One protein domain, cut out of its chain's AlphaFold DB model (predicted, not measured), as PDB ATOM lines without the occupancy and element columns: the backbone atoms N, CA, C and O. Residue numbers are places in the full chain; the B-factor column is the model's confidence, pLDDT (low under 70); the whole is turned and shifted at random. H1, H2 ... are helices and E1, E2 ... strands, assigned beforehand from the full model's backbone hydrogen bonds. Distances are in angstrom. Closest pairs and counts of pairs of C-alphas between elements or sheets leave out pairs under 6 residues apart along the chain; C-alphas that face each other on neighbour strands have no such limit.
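Overview. This is residues 37 to 175 of the 337 residues of an uncharacterized protein of Pseudomonas sp. A46 (UniProt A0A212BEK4). A long, strongly twisted sheet of four strands packs with its two inner strands, E2 and E3, on a loose bundle of three helices, H1, H3 and H5, while H2 crosses over E4. The 139 printed residues hold five named helices and four named strands, in the order H1 E1 E2 E3 E4 H2 H3 H4 H5. The sheet, E1 E2 E3 E4, is antiparallel and the class is mixed, helices and strands. The whole is compact, radius of gyration of the C-alphas 16.2 A, but elongated, spanning 52 by 33 by 24 A.

Along the chain. H1, residues 38 to 53, runs 21.8 A from C-alpha 38 at (94.148, 203.225, 223.371). E1 is residues 58 to 60, E2 63 to 72, 26.8 A, E3 80 to 91, 33.5 A, and E4 94 to 102, 25.4 A. H2 is residues 108 to 118, H3 120 to 146, 38.7 A, and H4 155 to 158. H5, residues 161 to 175, 21.2 A, ends at C-alpha 175 at (84.068, 197.317, 220.708).

Arrangement. The strands form a meander, each the antiparallel neighbour of the one before, in three hairpins: N 58 and O 65 of E1 and E2, 2.8 A, N 66 and O 86 of E2 and E3, 2.9 A, and N 87 and O 98 of E3 and E4, 2.9 A, are within hydrogen-bond range. H3 is on the sheet, closest C-alphas Ser 80 and Glu 138, 5.6 A. H1 touches H3, C-alphas 45 and 133 at 5.9 A, opposite ways at a shallow tilt of 25 degrees. H5 only grazes the sheet with residues 161 to 165. H4 and H5 touch only at the corner, C-alphas 158 and 164 at 5.2 A. Every O i to N i+4 pair is within range in H2, H3 and H5, and 10 of 12 in H1.

Size, cuts and confidence. The C-alphas farthest apart, Glu 92 and Ser 175, are 54.0 A apart. The printed part has no cut and no long link; residues 104 to 106 are under pLDDT 70.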
ATOM      1  N   THR A  37      92.865 203.863 219.413       96.75
ATOM      2  CA  THR A  37      94.326 203.819 219.572       96.75
ATOM      3  C   THR A  37      94.779 203.567 221.010       96.75
ATOM      4  O   THR A  37      95.983 203.503 221.260       96.75
ATOM      5  N   ALA A  38      93.850 203.347 221.947       96.62
ATOM      6  CA  ALA A  38      94.148 203.225 223.371       96.62
ATOM      7  C   ALA A  38      95.170 202.123 223.675       96.62
ATOM      8  O   ALA A  38      96.082 202.339 224.468       96.62
ATOM      9  N   ALA A  39      95.057 200.956 223.029       96.19
ATOM     10  CA  ALA A  39      95.987 199.850 223.255       96.19
ATOM     11  C   ALA A  39      97.409 200.201 222.793       96.19
ATOM     12  O   ALA A  39      98.373 199.932 223.504       96.19
ATOM     13  N   ARG A  40      97.537 200.882 221.646       96.75
ATOM     14  CA  ARG A  40      98.828 201.375 221.153       96.75
ATOM     15  C   ARG A  40      99.429 202.395 222.121       96.75
ATOM     16  O   ARG A  40     100.575 202.234 222.522       96.75
ATOM     17  N   SER A  41      98.647 203.384 222.555       96.25
ATOM     18  CA  SER A  41      99.104 204.389 223.525       96.25
ATOM     19  C   SER A  41      99.479 203.781 224.879       96.25
ATOM     20  O   SER A  41     100.412 204.251 225.524       96.25
ATOM     21  N   ALA A  42      98.786 202.724 225.312       95.88
ATOM     22  CA  ALA A  42      99.146 201.976 226.512       95.88
ATOM     23  C   ALA A  42     100.531 201.333 226.370       95.88
ATOM     24  O   ALA A  42     101.370 201.489 227.254       95.88
ATOM     25  N   THR A  43     100.780 200.654 225.248       95.44
ATOM     26  CA  THR A  43     102.068 200.020 224.945       95.44
ATOM     27  C   THR A  43     103.196 201.045 224.846       95.44
ATOM     28  O   THR A  43     104.240 200.843 225.454       95.44
ATOM     29  N   GLU A  44     102.984 202.172 224.161       95.06
ATOM     30  CA  GLU A  44     103.976 203.256 224.053       95.06
ATOM     31  C   GLU A  44     104.371 203.805 225.434       95.06
ATOM     32  O   GLU A  44     105.557 203.927 225.739       95.06
ATOM     33  N   LYS A  45     103.389 204.067 226.308       94.81
ATOM     34  CA  LYS A  45     103.638 204.534 227.682       94.81
ATOM     35  C   LYS A  45     104.346 203.485 228.544       94.81
ATOM     36  O   LYS A  45     105.180 203.825 229.376       94.81
ATOM     37  N   LEU A  46     104.034 202.203 228.351       94.19
ATOM     38  CA  LEU A  46     104.731 201.111 229.034       94.19
ATOM     39  C   LEU A  46     106.189 200.986 228.571       94.19
ATOM     40  O   LEU A  46     107.059 200.794 229.415       94.19
ATOM     41  N   MET A  47     106.463 201.144 227.274       91.62
ATOM     42  CA  MET A  47     107.823 201.113 226.718       91.62
ATOM     43  C   MET A  47     108.694 202.256 227.257       91.62
ATOM     44  O   MET A  47     109.865 202.040 227.560       91.62
ATOM     45  N   GLN A  48     108.127 203.454 227.435       89.88
ATOM     46  CA  GLN A  48     108.830 204.576 228.078       89.88
ATOM     47  C   GLN A  48     109.291 204.207 229.495       89.88
ATOM     48  O   GLN A  48     110.447 204.424 229.861       89.88
ATOM     49  N   LEU A  49     108.415 203.554 230.263       91.44
ATOM     50  CA  LEU A  49     108.724 203.094 231.616       91.44
ATOM     51  C   LEU A  49     109.673 201.895 231.655       91.44
ATOM     52  O   LEU A  49     110.413 201.745 232.625       91.44
ATOM     53  N   GLU A  50     109.670 201.040 230.632       87.88
ATOM     54  CA  GLU A  50     110.487 199.825 230.578       87.88
ATOM     55  C   GLU A  50     111.983 200.129 230.729       87.88
ATOM     56  O   GLU A  50     112.682 199.413 231.443       87.88
ATOM     57  N   ILE A  51     112.459 201.247 230.172       82.31
ATOM     58  CA  ILE A  51     113.854 201.688 230.317       82.31
ATOM     59  C   ILE A  51     114.211 201.891 231.795       82.31
ATOM     60  O   ILE A  51     115.236 201.390 232.261       82.31
ATOM     61  N   ALA A  52     113.367 202.589 232.557       83.94
ATOM     62  CA  ALA A  52     113.592 202.803 233.984       83.94
ATOM     63  C   ALA A  52     113.393 201.510 234.793       83.94
ATOM     64  O   ALA A  52     114.173 201.217 235.701       83.94
ATOM     65  N   LEU A  53     112.383 200.709 234.442       89.00
ATOM     66  CA  LEU A  53     112.060 199.454 235.121       89.00
ATOM     67  C   LEU A  53     113.112 198.363 234.905       89.00
ATOM     68  O   LEU A  53     113.305 197.555 235.808       89.00
ATOM     69  N   SER A  54     113.828 198.374 233.777       88.56
ATOM     70  CA  SER A  54     114.924 197.440 233.471       88.56
ATOM     71  C   SER A  54     116.080 197.500 234.473       88.56
ATOM     72  O   SER A  54     116.860 196.559 234.581       88.56
ATOM     73  N   ARG A  55     116.176 198.593 235.244       87.38
ATOM     74  CA  ARG A  55     117.160 198.746 236.323       87.38
ATOM     75  C   ARG A  55     116.820 197.907 237.549       87.38
ATOM     76  O   ARG A  55     117.680 197.725 238.398       87.38
ATOM     77  N   PHE A  56     115.582 197.433 237.659       90.56
ATOM     78  CA  PHE A  56     115.139 196.570 238.740       90.56
ATOM     79  C   PHE A  56     115.200 195.092 238.315       90.56
ATOM     80  O   PHE A  56     114.858 194.768 237.178       90.56
ATOM     81  N   PRO A  57     115.548 194.172 239.234       92.12
ATOM     82  CA  PRO A  57     115.812 194.413 240.653       92.12
ATOM     83  C   PRO A  57     117.185 195.050 240.932       92.12
ATOM     84  O   PRO A  57     118.144 194.795 240.217       92.12
ATOM     85  N   ILE A  58     117.270 195.840 242.006       91.19
ATOM     86  CA  ILE A  58     118.511 196.445 242.514       91.19
ATOM     87  C   ILE A  58     118.868 195.779 243.842       91.19
ATOM     88  O   ILE A  58     118.007 195.624 244.714       91.19
ATOM     89  N   GLU A  59     120.135 195.409 244.004       89.44
ATOM     90  CA  GLU A  59     120.686 194.966 245.284       89.44
ATOM     91  C   GLU A  59     121.380 196.136 245.985       89.44
ATOM     92  O   GLU A  59     122.276 196.763 245.423       89.44
ATOM     93  N   GLN A  60     120.955 196.447 247.211       84.06
ATOM     94  CA  GLN A  60     121.533 197.517 248.023       84.06
ATOM     95  C   GLN A  60     121.480 197.130 249.503       84.06
ATOM     96  O   GLN A  60     120.429 196.728 249.993       84.06
ATOM     97  N   ASP A  61     122.605 197.239 250.213       83.00
ATOM     98  CA  ASP A  61     122.707 197.003 251.665       83.00
ATOM     99  C   ASP A  61     122.109 195.658 252.130       83.00
ATOM    100  O   ASP A  61     121.428 195.568 253.150       83.00
ATOM    101  N   GLY A  62     122.312 194.588 251.349       82.56
ATOM    102  CA  GLY A  62     121.763 193.256 251.645       82.56
ATOM    103  C   GLY A  62     120.254 193.109 251.393       82.56
ATOM    104  O   GLY A  62     119.659 192.094 251.768       82.56
ATOM    105  N   ARG A  63     119.627 194.101 250.748       87.56
ATOM    106  CA  ARG A  63     118.218 194.106 250.337       87.56
ATOM    107  C   ARG A  63     118.107 193.931 248.828       87.56
ATOM    108  O   ARG A  63     118.864 194.531 248.072       87.56
ATOM    109  N   THR A  64     117.105 193.177 248.388       90.75
ATOM    110  CA  THR A  64     116.703 193.113 246.976       90.75
ATOM    111  C   THR A  64     115.443 193.942 246.786       90.75
ATOM    112  O   THR A  64     114.388 193.617 247.339       90.75
ATOM    113  N   ILE A  65     115.536 194.998 245.985       91.56
ATOM    114  CA  ILE A  65     114.428 195.900 245.679       91.56
ATOM    115  C   ILE A  65     113.970 195.630 244.252       91.56
ATOM    116  O   ILE A  65     114.739 195.777 243.311       91.56
ATOM    117  N   SER A  66     112.715 195.228 244.077       93.00
ATOM    118  CA  SER A  66     112.132 194.921 242.769       93.00
ATOM    119  C   SER A  66     110.824 195.671 242.557       93.00
ATOM    120  O   SER A  66     110.157 196.062 243.515       93.00
ATOM    121  N   THR A  67     110.397 195.817 241.308       93.25
ATOM    122  CA  THR A  67     109.092 196.395 240.967       93.25
ATOM    123  C   THR A  67     108.112 195.310 240.532       93.25
ATOM    124  O   THR A  67     108.505 194.248 240.049       93.25
ATOM    125  N   PHE A  68     106.817 195.533 240.746       91.75
ATOM    126  CA  PHE A  68     105.777 194.671 240.188       91.75
ATOM    127  C   PHE A  68     104.460 195.423 239.995       91.75
ATOM    128  O   PHE A  68     104.112 196.331 240.753       91.75
ATOM    129  N   TRP A  69     103.698 194.999 238.992       92.81
ATOM    130  CA  TRP A  69     102.403 195.576 238.659       92.81
ATOM    131  C   TRP A  69     101.261 194.828 239.335       92.81
ATOM    132  O   TRP A  69     101.285 193.604 239.483       92.81
ATOM    133  N   LYS A  70     100.215 195.563 239.711       91.62
ATOM    134  CA  LYS A  70      98.971 194.993 240.223       91.62
ATOM    135  C   LYS A  70      97.769 195.759 239.690       91.62
ATOM    136  O   LYS A  70      97.733 196.985 239.739       91.62
ATOM    137  N   TRP A  71      96.752 195.020 239.256       90.94
ATOM    138  CA  TRP A  71      95.440 195.584 238.967       90.94
ATOM    139  C   TRP A  71      94.640 195.765 240.258       90.94
ATOM    140  O   TRP A  71      94.561 194.862 241.098       90.94
ATOM    141  N   ARG A  72      94.039 196.940 240.429       88.00
ATOM    142  CA  ARG A  72      93.142 197.257 241.542       88.00
ATOM    143  C   ARG A  72      91.748 197.497 240.993       88.00
ATOM    144  O   ARG A  72      91.448 198.608 240.579       88.00
ATOM    145  N   ALA A  73      90.910 196.463 240.998       83.62
ATOM    146  CA  ALA A  73      89.516 196.581 240.586       83.62
ATOM    147  C   ALA A  73      88.750 197.582 241.473       83.62
ATOM    148  O   ALA A  73      88.991 197.679 242.678       83.62
ATOM    149  N   SER A  74      87.812 198.309 240.871       81.38
ATOM    150  CA  SER A  74      86.969 199.302 241.540       81.38
ATOM    151  C   SER A  74      85.547 199.200 241.015       81.38
ATOM    152  O   SER A  74      85.331 199.199 239.806       81.38
ATOM    153  N   ARG A  75      84.563 199.190 241.921       75.00
ATOM    154  CA  ARG A  75      83.140 199.228 241.542       75.00
ATOM    155  C   ARG A  75      82.730 200.560 240.906       75.00
ATOM    156  O   ARG A  75      81.748 200.591 240.178       75.00
ATOM    157  N   LYS A  76      83.463 201.644 241.187       76.94
ATOM    158  CA  LYS A  76      83.144 203.004 240.717       76.94
ATOM    159  C   LYS A  76      83.822 203.378 239.397       76.94
ATOM    160  O   LYS A  76      83.489 204.404 238.825       76.94
ATOM    161  N   SER A  77      84.829 202.620 238.965       70.19
ATOM    162  CA  SER A  77      85.692 203.049 237.862       70.19
ATOM    163  C   SER A  77      86.341 201.897 237.103       70.19
ATOM    164  O   SER A  77      87.387 202.119 236.527       70.19
ATOM    165  N   SER A  78      85.807 200.670 237.133       80.81
ATOM    166  CA  SER A  78      86.385 199.426 236.561       80.81
ATOM    167  C   SER A  78      87.752 198.984 237.126       80.81
ATOM    168  O   SER A  78      88.068 197.798 237.104       80.81
ATOM    169  N   GLY A  79      88.527 199.883 237.737       86.38
ATOM    170  CA  GLY A  79      89.814 199.608 238.368       86.38
ATOM    171  C   GLY A  79      90.922 200.585 237.975       86.38
ATOM    172  O   GLY A  79      90.659 201.665 237.464       86.38
ATOM    173  N   SER A  80      92.168 200.253 238.304       87.12
ATOM    174  CA  SER A  80      93.364 200.962 237.830       87.12
ATOM    175  C   SER A  80      94.594 200.069 237.946       87.12
ATOM    176  O   SER A  80      94.697 199.237 238.859       87.12
ATOM    177  N   LEU A  81      95.536 200.248 237.025       91.75
ATOM    178  CA  LEU A  81      96.858 199.646 237.108       91.75
ATOM    179  C   LEU A  81      97.672 200.394 238.173       91.75
ATOM    180  O   LEU A  81      97.572 201.612 238.279       91.75
ATOM    181  N   ARG A  82      98.448 199.682 238.992       91.38
ATOM    182  CA  ARG A  82      99.315 200.277 240.021       91.38
ATOM    183  C   ARG A  82     100.673 199.590 240.031       91.38
ATOM    184  O   ARG A  82     100.741 198.360 239.952       91.38
ATOM    185  N   LEU A  83     101.728 200.384 240.174       93.00
ATOM    186  CA  LEU A  83     103.098 199.910 240.327       93.00
ATOM    187  C   LEU A  83     103.473 199.879 241.808       93.00
ATOM    188  O   LEU A  83     103.099 200.765 242.574       93.00
ATOM    189  N   TYR A  84     104.204 198.850 242.214       92.38
ATOM    190  CA  TYR A  84     104.668 198.679 243.583       92.38
ATOM    191  C   TYR A  84     106.167 198.410 243.612       92.38
ATOM    192  O   TYR A  84     106.674 197.647 242.790       92.38
ATOM    193  N   LEU A  85     106.841 198.965 244.617       91.12
ATOM    194  CA  LEU A  85     108.147 198.507 245.076       91.12
ATOM    195  C   LEU A  85     107.954 197.345 246.042       91.12
ATOM    196  O   LEU A  85     107.110 197.401 246.941       91.12
ATOM    197  N   LYS A  86     108.756 196.300 245.870       91.25
ATOM    198  CA  LYS A  86     108.911 195.187 246.797       91.25
ATOM    199  C   LYS A  86     110.344 195.202 247.312       91.25
ATOM    200  O   LYS A  86     111.262 194.969 246.536       91.25
ATOM    201  N   CYS A  87     110.519 195.428 248.607       89.81
ATOM    202  CA  CYS A  87     111.814 195.290 249.267       89.81
ATOM    203  C   CYS A  87     111.855 193.952 249.992       89.81
ATOM    204  O   CYS A  87     111.007 193.691 250.846       89.81
ATOM    205  N   ASN A  88     112.826 193.114 249.647       89.50
ATOM    206  CA  ASN A  88     113.130 191.887 250.365       89.50
ATOM    207  C   ASN A  88     114.409 192.093 251.168       89.50
ATOM    208  O   ASN A  88     115.436 192.442 250.595       89.50
ATOM    209  N   GLU A  89     114.355 191.845 252.467       86.56
ATOM    210  CA  GLU A  89     115.493 191.964 253.377       86.56
ATOM    211  C   GLU A  89     115.624 190.671 254.180       86.56
ATOM    212  O   GLU A  89     114.620 190.093 254.602       86.56
ATOM    213  N   ARG A  90     116.851 190.184 254.381       81.19
ATOM    214  CA  ARG A  90     117.098 189.062 255.292       81.19
ATOM    215  C   ARG A  90     117.457 189.603 256.668       81.19
ATOM    216  O   ARG A  90     118.553 190.112 256.860       81.19
ATOM    217  N   ILE A  91     116.550 189.431 257.623       81.06
ATOM    218  CA  ILE A  91     116.750 189.801 259.029       81.06
ATOM    219  C   ILE A  91     116.782 188.503 259.833       81.06
ATOM    220  O   ILE A  91     115.843 187.710 259.756       81.06
ATOM    221  N   GLU A  92     117.884 188.253 260.548       82.00
ATOM    222  CA  GLU A  92     118.065 187.056 261.396       82.00
ATOM    223  C   GLU A  92     117.797 185.729 260.650       82.00
ATOM    224  O   GLU A  92     117.179 184.797 261.161       82.00
ATOM    225  N   GLY A  93     118.215 185.649 259.382       77.81
ATOM    226  CA  GLY A  93     118.030 184.458 258.544       77.81
ATOM    227  C   GLY A  93     116.615 184.265 257.979       77.81
ATOM    228  O   GLY A  93     116.401 183.329 257.208       77.81
ATOM    229  N   ARG A  94     115.654 185.152 258.281       81.31
ATOM    230  CA  ARG A  94     114.299 185.142 257.704       81.31
ATOM    231  C   ARG A  94     114.140 186.228 256.643       81.31
ATOM    232  O   ARG A  94     114.571 187.362 256.827       81.31
ATOM    233  N   LEU A  95     113.490 185.882 255.533       82.56
ATOM    234  CA  LEU A  95     113.149 186.838 254.479       82.56
ATOM    235  C   LEU A  95     111.928 187.660 254.906       82.56
ATOM    236  O   LEU A  95     110.827 187.119 255.011       82.56
ATOM    237  N   GLN A  96     112.112 188.958 255.121       85.81
ATOM    238  CA  GLN A  96     111.023 189.914 255.288       85.81
ATOM    239  C   GLN A  96     110.762 190.620 253.955       85.81
ATOM    240  O   GLN A  96     111.694 191.004 253.249       85.81
ATOM    241  N   SER A  97     109.487 190.762 253.583       85.25
ATOM    242  CA  SER A  97     109.069 191.412 252.337       85.25
ATOM    243  C   SER A  97     108.124 192.572 252.623       85.25
ATOM    244  O   SER A  97     107.004 192.359 253.088       85.25
ATOM    245  N   TYR A  98     108.519 193.777 252.232       86.56
ATOM    246  CA  TYR A  98     107.694 194.979 252.320       86.56
ATOM    247  C   TYR A  98     107.230 195.408 250.935       86.56
ATOM    248  O   TYR A  98     107.914 195.170 249.938       86.56
ATOM    249  N   ARG A  99     106.048 196.027 250.857       88.69
ATOM    250  CA  ARG A  99     105.471 196.513 249.600       88.69
ATOM    251  C   ARG A  99     104.993 197.944 249.770       88.69
ATOM    252  O   ARG A  99     104.177 198.195 250.652       88.69
ATOM    253  N   LYS A 100     105.433 198.842 248.895       86.88
ATOM    254  CA  LYS A 100     104.965 200.235 248.845       86.88
ATOM    255  C   LYS A 100     104.461 200.556 247.446       86.88
ATOM    256  O   LYS A 100     105.060 200.122 246.466       86.88
ATOM    257  N   ALA A 101     103.321 201.234 247.349       86.50
ATOM    258  CA  ALA A 101     102.820 201.699 246.059       86.50
ATOM    259  C   ALA A 101     103.705 202.847 245.572       86.50
ATOM    260  O   ALA A 101     104.058 203.717 246.364       86.50
ATOM    261  N   ILE A 102     104.033 202.857 244.285       86.50
ATOM    262  CA  ILE A 102     104.653 204.017 243.654       86.50
ATOM    263  C   ILE A 102     103.523 204.861 243.080       86.50
ATOM    264  O   ILE A 102     102.768 204.403 242.218       86.50
ATOM    265  N   LEU A 103     103.384 206.072 243.604       80.38
ATOM    266  CA  LEU A 103     102.428 207.071 243.147       80.38
ATOM    267  C   LEU A 103     103.197 208.343 242.752       80.38
ATOM    268  O   LEU A 103     104.281 208.567 243.284       80.38
ATOM    269  N   PRO A 104     102.667 209.172 241.839       69.25
ATOM    270  CA  PRO A 104     103.297 210.447 241.488       69.25
ATOM    271  C   PRO A 104     103.399 211.380 242.703       69.25
ATOM    272  O   PRO A 104     104.438 211.989 242.922       69.25
ATOM    273  N   ASP A 105     102.367 211.369 243.553       69.88
ATOM    274  CA  ASP A 105     102.316 212.074 244.840       69.88
ATOM    275  C   ASP A 105     102.701 211.148 246.011       69.88
ATOM    276  O   ASP A 105     102.063 211.158 247.066       69.88
ATOM    277  N   ALA A 106     103.663 210.241 245.805       67.69
ATOM    278  CA  ALA A 106     104.052 209.295 246.847       67.69
ATOM    279  C   ALA A 106     104.592 209.999 248.100       67.69
ATOM    280  O   ALA A 106     105.089 211.125 248.053       67.69
ATOM    281  N   GLU A 107     104.515 209.286 249.225       74.81
ATOM    282  CA  GLU A 107     105.131 209.714 250.477       74.81
ATOM    283  C   GLU A 107     106.627 210.043 250.254       74.81
ATOM    284  O   GLU A 107     107.287 209.381 249.440       74.81
ATOM    285  N   PRO A 108     107.177 211.065 250.947       81.38
ATOM    286  CA  PRO A 108     108.557 211.512 250.746       81.38
ATOM    287  C   PRO A 108     109.589 210.384 250.834       81.38
ATOM    288  O   PRO A 108     110.552 210.360 250.079       81.38
ATOM    289  N   ASP A 109     109.339 209.392 251.685       80.75
ATOM    290  CA  ASP A 109     110.203 208.233 251.885       80.75
ATOM    291  C   ASP A 109     110.307 207.312 250.650       80.75
ATOM    292  O   ASP A 109     111.344 206.683 250.433       80.75
ATOM    293  N   VAL A 110     109.268 207.228 249.810       82.69
ATOM    294  CA  VAL A 110     109.299 206.499 248.531       82.69
ATOM    295  C   VAL A 110     110.116 207.272 247.501       82.69
ATOM    296  O   VAL A 110     110.881 206.667 246.748       82.69
ATOM    297  N   ILE A 111     109.978 208.600 247.472       86.81
ATOM    298  CA  ILE A 111     110.741 209.474 246.573       86.81
ATOM    299  C   ILE A 111     112.223 209.451 246.951       86.81
ATOM    300  O   ILE A 111     113.072 209.304 246.069       86.81
ATOM    301  N   ASP A 112     112.537 209.529 248.243       88.62
ATOM    302  CA  ASP A 112     113.901 209.462 248.763       88.62
ATOM    303  C   ASP A 112     114.544 208.111 248.440       88.62
ATOM    304  O   ASP A 112     115.663 208.068 247.924       88.62
ATOM    305  N   LEU A 113     113.810 207.008 248.633       87.56
ATOM    306  CA  LEU A 113     114.272 205.668 248.270       87.56
ATOM    307  C   LEU A 113     114.513 205.525 246.760       87.56
ATOM    308  O   LEU A 113     115.529 204.985 246.332       87.56
ATOM    309  N   LEU A 114     113.599 206.006 245.915       88.88
ATOM    310  CA  LEU A 114     113.810 205.977 244.465       88.88
ATOM    311  C   LEU A 114     114.988 206.862 244.052       88.88
ATOM    312  O   LEU A 114     115.724 206.503 243.136       88.88
ATOM    313  N   THR A 115     115.181 208.000 244.721       91.19
ATOM    314  CA  THR A 115     116.291 208.928 244.471       91.19
ATOM    315  C   THR A 115     117.628 208.320 244.865       91.19
ATOM    316  O   THR A 115     118.595 208.484 244.125       91.19
ATOM    317  N   SER A 116     117.696 207.575 245.973       89.69
ATOM    318  CA  SER A 116     118.914 206.857 246.357       89.69
ATOM    319  C   SER A 116     119.254 205.726 245.385       89.69
ATOM    320  O   SER A 116     120.428 205.442 245.177       89.69
ATOM    321  N   LEU A 117     118.242 205.101 244.775       88.56
ATOM    322  CA  LEU A 117     118.414 203.974 243.853       88.56
ATOM    323  C   LEU A 117     118.750 204.395 242.418       88.56
ATOM    324  O   LEU A 117     119.573 203.764 241.759       88.56
ATOM    325  N   LEU A 118     118.082 205.428 241.905       89.12
ATOM    326  CA  LEU A 118     118.147 205.820 240.492       89.12
ATOM    327  C   LEU A 118     118.885 207.146 240.276       89.12
ATOM    328  O   LEU A 118     119.327 207.428 239.163       89.12
ATOM    329  N   GLY A 119     119.030 207.959 241.322       91.69
ATOM    330  CA  GLY A 119     119.482 209.344 241.234       91.69
ATOM    331  C   GLY A 119     118.346 210.314 240.895       91.69
ATOM    332  O   GLY A 119     117.420 210.000 240.149       91.69
ATOM    333  N   LYS A 120     118.457 211.547 241.403       92.25
ATOM    334  CA  LYS A 120     117.387 212.563 241.386       92.25
ATOM    335  C   LYS A 120     116.742 212.778 240.013       92.25
ATOM    336  O   LYS A 120     115.521 212.801 239.915       92.25
ATOM    337  N   ARG A 121     117.549 212.935 238.956       92.44
ATOM    338  CA  ARG A 121     117.039 213.226 237.604       92.44
ATOM    339  C   ARG A 121     116.154 212.094 237.077       92.44
ATOM    340  O   ARG A 121     115.031 212.344 236.656       92.44
ATOM    341  N   LEU A 122     116.658 210.862 237.143       90.25
ATOM    342  CA  LEU A 122     115.949 209.682 236.646       90.25
ATOM    343  C   LEU A 122     114.702 209.386 237.475       90.25
ATOM    344  O   LEU A 122     113.696 208.965 236.918       90.25
ATOM    345  N   THR A 123     114.737 209.643 238.784       90.88
ATOM    346  CA  THR A 123     113.551 209.527 239.639       90.88
ATOM    347  C   THR A 123     112.453 210.490 239.208       90.88
ATOM    348  O   THR A 123     111.303 210.076 239.100       90.88
ATOM    349  N   THR A 124     112.784 211.752 238.922       90.12
ATOM    350  CA  THR A 124     111.802 212.729 238.431       90.12
ATOM    351  C   THR A 124     111.211 212.318 237.081       90.12
ATOM    352  O   THR A 124     109.992 212.325 236.938       90.12
ATOM    353  N   GLU A 125     112.047 211.922 236.116       90.75
ATOM    354  CA  GLU A 125     111.591 211.438 234.800       90.75
ATOM    355  C   GLU A 125     110.661 210.221 234.951       90.75
ATOM    356  O   GLU A 125     109.527 210.241 234.479       90.75
ATOM    357  N   PHE A 126     111.082 209.217 235.723       91.56
ATOM    358  CA  PHE A 126     110.296 208.012 235.986       91.56
ATOM    359  C   PHE A 126     108.942 208.298 236.648       91.56
ATOM    360  O   PHE A 126     107.936 207.693 236.277       91.56
ATOM    361  N   LEU A 127     108.893 209.198 237.637       91.56
ATOM    362  CA  LEU A 127     107.646 209.543 238.323       91.56
ATOM    363  C   LEU A 127     106.679 210.304 237.409       91.56
ATOM    364  O   LEU A 127     105.473 210.062 237.487       91.56
ATOM    365  N   ASN A 128     107.193 211.161 236.524       91.25
ATOM    366  CA  ASN A 128     106.382 211.837 235.512       91.25
ATOM    367  C   ASN A 128     105.782 210.824 234.528       91.25
ATOM    368  O   ASN A 128     104.564 210.793 234.354       91.25
ATOM    369  N   ASP A 129     106.607 209.938 233.964       92.62
ATOM    370  CA  ASP A 129     106.157 208.905 233.020       92.62
ATOM    371  C   ASP A 129     105.154 207.938 233.671       92.62
ATOM    372  O   ASP A 129     104.150 207.534 233.071       92.62
ATOM    373  N   LEU A 130     105.384 207.586 234.941       93.38
ATOM    374  CA  LEU A 130     104.468 206.748 235.707       93.38
ATOM    375  C   LEU A 130     103.151 207.483 235.948       93.38
ATOM    376  O   LEU A 130     102.087 206.884 235.794       93.38
ATOM    377  N   GLY A 131     103.205 208.767 236.299       92.69
ATOM    378  CA  GLY A 131     102.024 209.611 236.423       92.69
ATOM    379  C   GLY A 131     101.202 209.612 235.146       92.69
ATOM    380  O   GLY A 131     100.003 209.338 235.194       92.69
ATOM    381  N   ASP A 132     101.842 209.809 234.003       92.81
ATOM    382  CA  ASP A 132     101.201 209.780 232.695       92.81
ATOM    383  C   ASP A 132     100.510 208.442 232.390       92.81
ATOM    384  O   ASP A 132      99.377 208.424 231.891       92.81
ATOM    385  N   LEU A 133     101.155 207.310 232.699       94.56
ATOM    386  CA  LEU A 133     100.543 205.987 232.545       94.56
ATOM    387  C   LEU A 133      99.364 205.790 233.506       94.56
ATOM    388  O   LEU A 133      98.332 205.252 233.104       94.56
ATOM    389  N   LEU A 134      99.492 206.200 234.770       92.88
ATOM    390  CA  LEU A 134      98.445 206.016 235.774       92.88
ATOM    391  C   LEU A 134      97.204 206.858 235.451       92.88
ATOM    392  O   LEU A 134      96.095 206.321 235.475       92.88
ATOM    393  N   HIS A 135      97.375 208.119 235.046       92.25
ATOM    394  CA  HIS A 135      96.273 208.960 234.566       92.25
ATOM    395  C   HIS A 135      95.609 208.368 233.320       92.25
ATOM    396  O   HIS A 135      94.382 208.387 233.190       92.25
ATOM    397  N   PHE A 136      96.400 207.811 232.399       94.94
ATOM    398  CA  PHE A 136      95.863 207.098 231.244       94.94
ATOM    399  C   PHE A 136      95.064 205.857 231.672       94.94
ATOM    400  O   PHE A 136      93.944 205.660 231.205       94.94
ATOM    401  N   SER A 137      95.585 205.058 232.607       94.31
ATOM    402  CA  SER A 137      94.900 203.882 233.153       94.31
ATOM    403  C   SER A 137      93.555 204.243 233.780       94.31
ATOM    404  O   SER A 137      92.547 203.602 233.486       94.31
ATOM    405  N   GLU A 138      93.510 205.308 234.579       92.06
ATOM    406  CA  GLU A 138      92.275 205.811 235.182       92.06
ATOM    407  C   GLU A 138      91.273 206.294 234.129       92.06
ATOM    408  O   GLU A 138      90.077 206.019 234.249       92.06
ATOM    409  N   ARG A 139      91.749 206.947 233.063       93.00
ATOM    410  CA  ARG A 139      90.913 207.393 231.941       93.00
ATOM    411  C   ARG A 139      90.289 206.227 231.181       93.00
ATOM    412  O   ARG A 139      89.075 206.209 231.008       93.00
ATOM    413  N   VAL A 140      91.082 205.226 230.791       94.81
ATOM    414  CA  VAL A 140      90.563 203.998 230.160       94.81
ATOM    415  C   VAL A 140      89.520 203.346 231.056       94.81
ATOM    416  O   VAL A 140      88.464 202.914 230.598       94.81
ATOM    417  N   SER A 141      89.804 203.284 232.351       93.00
ATOM    418  CA  SER A 141      88.914 202.632 233.292       93.00
ATOM    419  C   SER A 141      87.598 203.402 233.485       93.00
ATOM    420  O   SER A 141      86.532 202.791 233.598       93.00
ATOM    421  N   ARG A 142      87.643 204.739 233.408       92.44
ATOM    422  CA  ARG A 142      86.459 205.605 233.312       92.44
ATOM    423  C   ARG A 142      85.671 205.332 232.032       92.44
ATOM    424  O   ARG A 142      84.467 205.131 232.125       92.44
ATOM    425  N   TRP A 143      86.326 205.241 230.872       95.06
ATOM    426  CA  TRP A 143      85.658 204.891 229.611       95.06
ATOM    427  C   TRP A 143      84.936 203.549 229.700       95.06
ATOM    428  O   TRP A 143      83.747 203.469 229.406       95.06
ATOM    429  N   ALA A 144      85.635 202.518 230.172       94.31
ATOM    430  CA  ALA A 144      85.079 201.194 230.413       94.31
ATOM    431  C   ALA A 144      83.847 201.251 231.331       94.31
ATOM    432  O   ALA A 144      82.819 200.651 231.032       94.31
ATOM    433  N   HIS A 145      83.920 201.999 232.436       93.25
ATOM    434  CA  HIS A 145      82.800 202.130 233.367       93.25
ATOM    435  C   HIS A 145      81.605 202.872 232.753       93.25
ATOM    436  O   HIS A 145      80.494 202.346 232.759       93.25
ATOM    437  N   THR A 146      81.831 204.058 232.183       93.38
ATOM    438  CA  THR A 146      80.787 204.911 231.596       93.38
ATOM    439  C   THR A 146      80.097 204.235 230.413       93.38
ATOM    440  O   THR A 146      78.886 204.354 230.246       93.38
ATOM    441  N   LEU A 147      80.841 203.466 229.615       94.19
ATOM    442  CA  LEU A 147      80.279 202.683 228.517       94.19
ATOM    443  C   LEU A 147      79.680 201.349 228.983       94.19
ATOM    444  O   LEU A 147      79.120 200.635 228.155       94.19
ATOM    445  N   GLY A 148      79.751 200.985 230.267       92.38
ATOM    446  CA  GLY A 148      79.234 199.710 230.778       92.38
ATOM    447  C   GLY A 148      79.963 198.488 230.208       92.38
ATOM    448  O   GLY A 148      79.339 197.466 229.940       92.38
ATOM    449  N   MET A 149      81.265 198.620 229.966       91.94
ATOM    450  CA  MET A 149      82.156 197.622 229.369       91.94
ATOM    451  C   MET A 149      83.356 197.409 230.305       91.94
ATOM    452  O   MET A 149      84.436 197.932 230.031       91.94
ATOM    453  N   PRO A 150      83.166 196.737 231.457       85.62
ATOM    454  CA  PRO A 150      84.196 196.628 232.486       85.62
ATOM    455  C   PRO A 150      85.469 195.945 231.966       85.62
ATOM    456  O   PRO A 150      85.437 195.098 231.076       85.62
ATOM    457  N   LEU A 151      86.610 196.332 232.539       88.06
ATOM    458  CA  LEU A 151      87.906 195.756 232.191       88.06
ATOM    459  C   LEU A 151      88.106 194.418 232.910       88.06
ATOM    460  O   LEU A 151      88.511 194.381 234.074       88.06
ATOM    461  N   ASP A 152      87.869 193.326 232.189       82.81
ATOM    462  CA  ASP A 152      88.129 191.973 232.678       82.81
ATOM    463  C   ASP A 152      89.612 191.611 232.502       82.81
ATOM    464  O   ASP A 152      90.083 191.301 231.400       82.81
ATOM    465  N   ILE A 153      90.363 191.679 233.605       88.00
ATOM    466  CA  ILE A 153      91.803 191.394 233.644       88.00
ATOM    467  C   ILE A 153      92.038 189.904 233.897       88.00
ATOM    468  O   ILE A 153      92.084 189.444 235.039       88.00
ATOM    469  N   ASP A 154      92.225 189.155 232.815       83.00
ATOM    470  CA  ASP A 154      92.506 187.720 232.844       83.00
ATOM    471  C   ASP A 154      94.016 187.445 232.925       83.00
ATOM    472  O   ASP A 154      94.701 187.235 231.927       83.00
ATOM    473  N   VAL A 155      94.570 187.473 234.137       84.50
ATOM    474  CA  VAL A 155      96.009 187.223 234.340       84.50
ATOM    475  C   VAL A 155      96.393 185.778 234.001       84.50
ATOM    476  O   VAL A 155      97.522 185.540 233.582       84.50
ATOM    477  N   VAL A 156      95.467 184.818 234.139       81.62
ATOM    478  CA  VAL A 156      95.734 183.391 233.884       81.62
ATOM    479  C   VAL A 156      96.033 183.167 232.408       81.62
ATOM    480  O   VAL A 156      97.012 182.505 232.073       81.62
ATOM    481  N   ARG A 157      95.237 183.770 231.520       79.81
ATOM    482  CA  ARG A 157      95.427 183.650 230.072       79.81
ATOM    483  C   ARG A 157      96.687 184.346 229.559       79.81
ATOM    484  O   ARG A 157      97.309 183.854 228.624       79.81
ATOM    485  N   PHE A 158      97.034 185.505 230.116       76.12
ATOM    486  CA  PHE A 158      98.091 186.367 229.570       76.12
ATOM    487  C   PHE A 158      99.434 186.263 230.308       76.12
ATOM    488  O   PHE A 158     100.408 186.881 229.882       76.12
ATOM    489  N   GLY A 159      99.505 185.539 231.428       80.31
ATOM    490  CA  GLY A 159     100.730 185.313 232.207       80.31
ATOM    491  C   GLY A 159     101.242 186.527 232.995       80.31
ATOM    492  O   GLY A 159     101.917 186.358 234.009       80.31
ATOM    493  N   SER A 160     100.896 187.754 232.592       88.75
ATOM    494  CA  SER A 160     101.241 188.989 233.301       88.75
ATOM    495  C   SER A 160     100.054 189.951 233.397       88.75
ATOM    496  O   SER A 160      99.189 190.008 232.521       88.75
ATOM    497  N   VAL A 161     100.028 190.754 234.466       92.31
ATOM    498  CA  VAL A 161      99.002 191.792 234.674       92.31
ATOM    499  C   VAL A 161      99.050 192.854 233.574       92.31
ATOM    500  O   VAL A 161      98.002 193.335 233.158       92.31
ATOM    501  N   ILE A 162     100.247 193.206 233.092       93.06
ATOM    502  CA  ILE A 162     100.423 194.212 232.036       93.06
ATOM    503  C   ILE A 162      99.807 193.705 230.734       93.06
ATOM    504  O   ILE A 162      98.966 194.380 230.152       93.06
ATOM    505  N   SER A 163     100.178 192.495 230.311       92.75
ATOM    506  CA  SER A 163      99.675 191.883 229.079       92.75
ATOM    507  C   SER A 163      98.158 191.684 229.139       92.75
ATOM    508  O   SER A 163      97.461 191.995 228.176       92.75
ATOM    509  N   ALA A 164      97.628 191.254 230.292       93.38
ATOM    510  CA  ALA A 164      96.188 191.142 230.515       93.38
ATOM    511  C   ALA A 164      95.473 192.502 230.422       93.38
ATOM    512  O   ALA A 164      94.385 192.587 229.852       93.38
ATOM    513  N   TRP A 165      96.079 193.563 230.964       95.19
ATOM    514  CA  TRP A 165      95.546 194.924 230.915       95.19
ATOM    515  C   TRP A 165      95.571 195.514 229.505       95.19
ATOM    516  O   TRP A 165      94.538 196.000 229.050       95.19
ATOM    517  N   VAL A 166      96.682 195.394 228.775       95.38
ATOM    518  CA  VAL A 166      96.767 195.821 227.368       95.38
ATOM    519  C   VAL A 166      95.757 195.054 226.513       95.38
ATOM    520  O   VAL A 166      94.999 195.672 225.772       95.38
ATOM    521  N   GLY A 167      95.650 193.732 226.686       94.44
ATOM    522  CA  GLY A 167      94.653 192.928 225.977       94.44
ATOM    523  C   GLY A 167      93.207 193.303 226.328       94.44
ATOM    524  O   GLY A 167      92.322 193.218 225.477       94.44
ATOM    525  N   ALA A 168      92.930 193.737 227.562       94.12
ATOM    526  CA  ALA A 168      91.617 194.265 227.938       94.12
ATOM    527  C   ALA A 168      91.329 195.620 227.273       94.12
ATOM    528  O   ALA A 168      90.213 195.839 226.802       94.12
ATOM    529  N   ILE A 169      92.333 196.496 227.176       95.69
ATOM    530  CA  ILE A 169      92.226 197.764 226.443       95.69
ATOM    531  C   ILE A 169      92.002 197.518 224.956       95.69
ATOM    532  O   ILE A 169      91.197 198.210 224.351       95.69
ATOM    533  N   GLU A 170      92.674 196.538 224.363       95.62
ATOM    534  CA  GLU A 170      92.495 196.182 222.956       95.62
ATOM    535  C   GLU A 170      91.066 195.703 222.678       95.62
ATOM    536  O   GLU A 170      90.416 196.189 221.754       95.62
ATOM    537  N   ARG A 171      90.515 194.836 223.541       94.50
ATOM    538  CA  ARG A 171      89.101 194.429 223.462       94.50
ATOM    539  C   ARG A 171      88.150 195.616 223.602       94.50
ATOM    540  O   ARG A 171      87.179 195.708 222.848       94.50
ATOM    541  N   LEU A 172      88.431 196.529 224.537       95.12
ATOM    542  CA  LEU A 172      87.672 197.771 224.684       95.12
ATOM    543  C   LEU A 172      87.770 198.613 223.401       95.12
ATOM    544  O   LEU A 172      86.746 199.002 222.859       95.12
ATOM    545  N   GLY A 173      88.971 198.826 222.867       95.00
ATOM    546  CA  GLY A 173      89.226 199.587 221.641       95.00
ATOM    547  C   GLY A 173      88.605 198.971 220.385       95.00
ATOM    548  O   GLY A 173      88.295 199.704 219.452       95.00
ATOM    549  N   GLY A 174      88.352 197.660 220.369       93.56
ATOM    550  CA  GLY A 174      87.640 196.986 219.280       93.56
ATOM    551  C   GLY A 174      86.114 197.120 219.331       93.56
ATOM    552  O   GLY A 174      85.460 196.980 218.303       93.56
ATOM    553  N   SER A 175      85.527 197.393 220.499       94.25
ATOM    554  CA  SER A 175      84.068 197.317 220.708       94.25
ATOM    555  C   SER A 175      83.436 198.631 221.186       94.25
ATOM    556  O   SER A 175      82.346 198.998 220.743       94.25
TER     557      SER A 175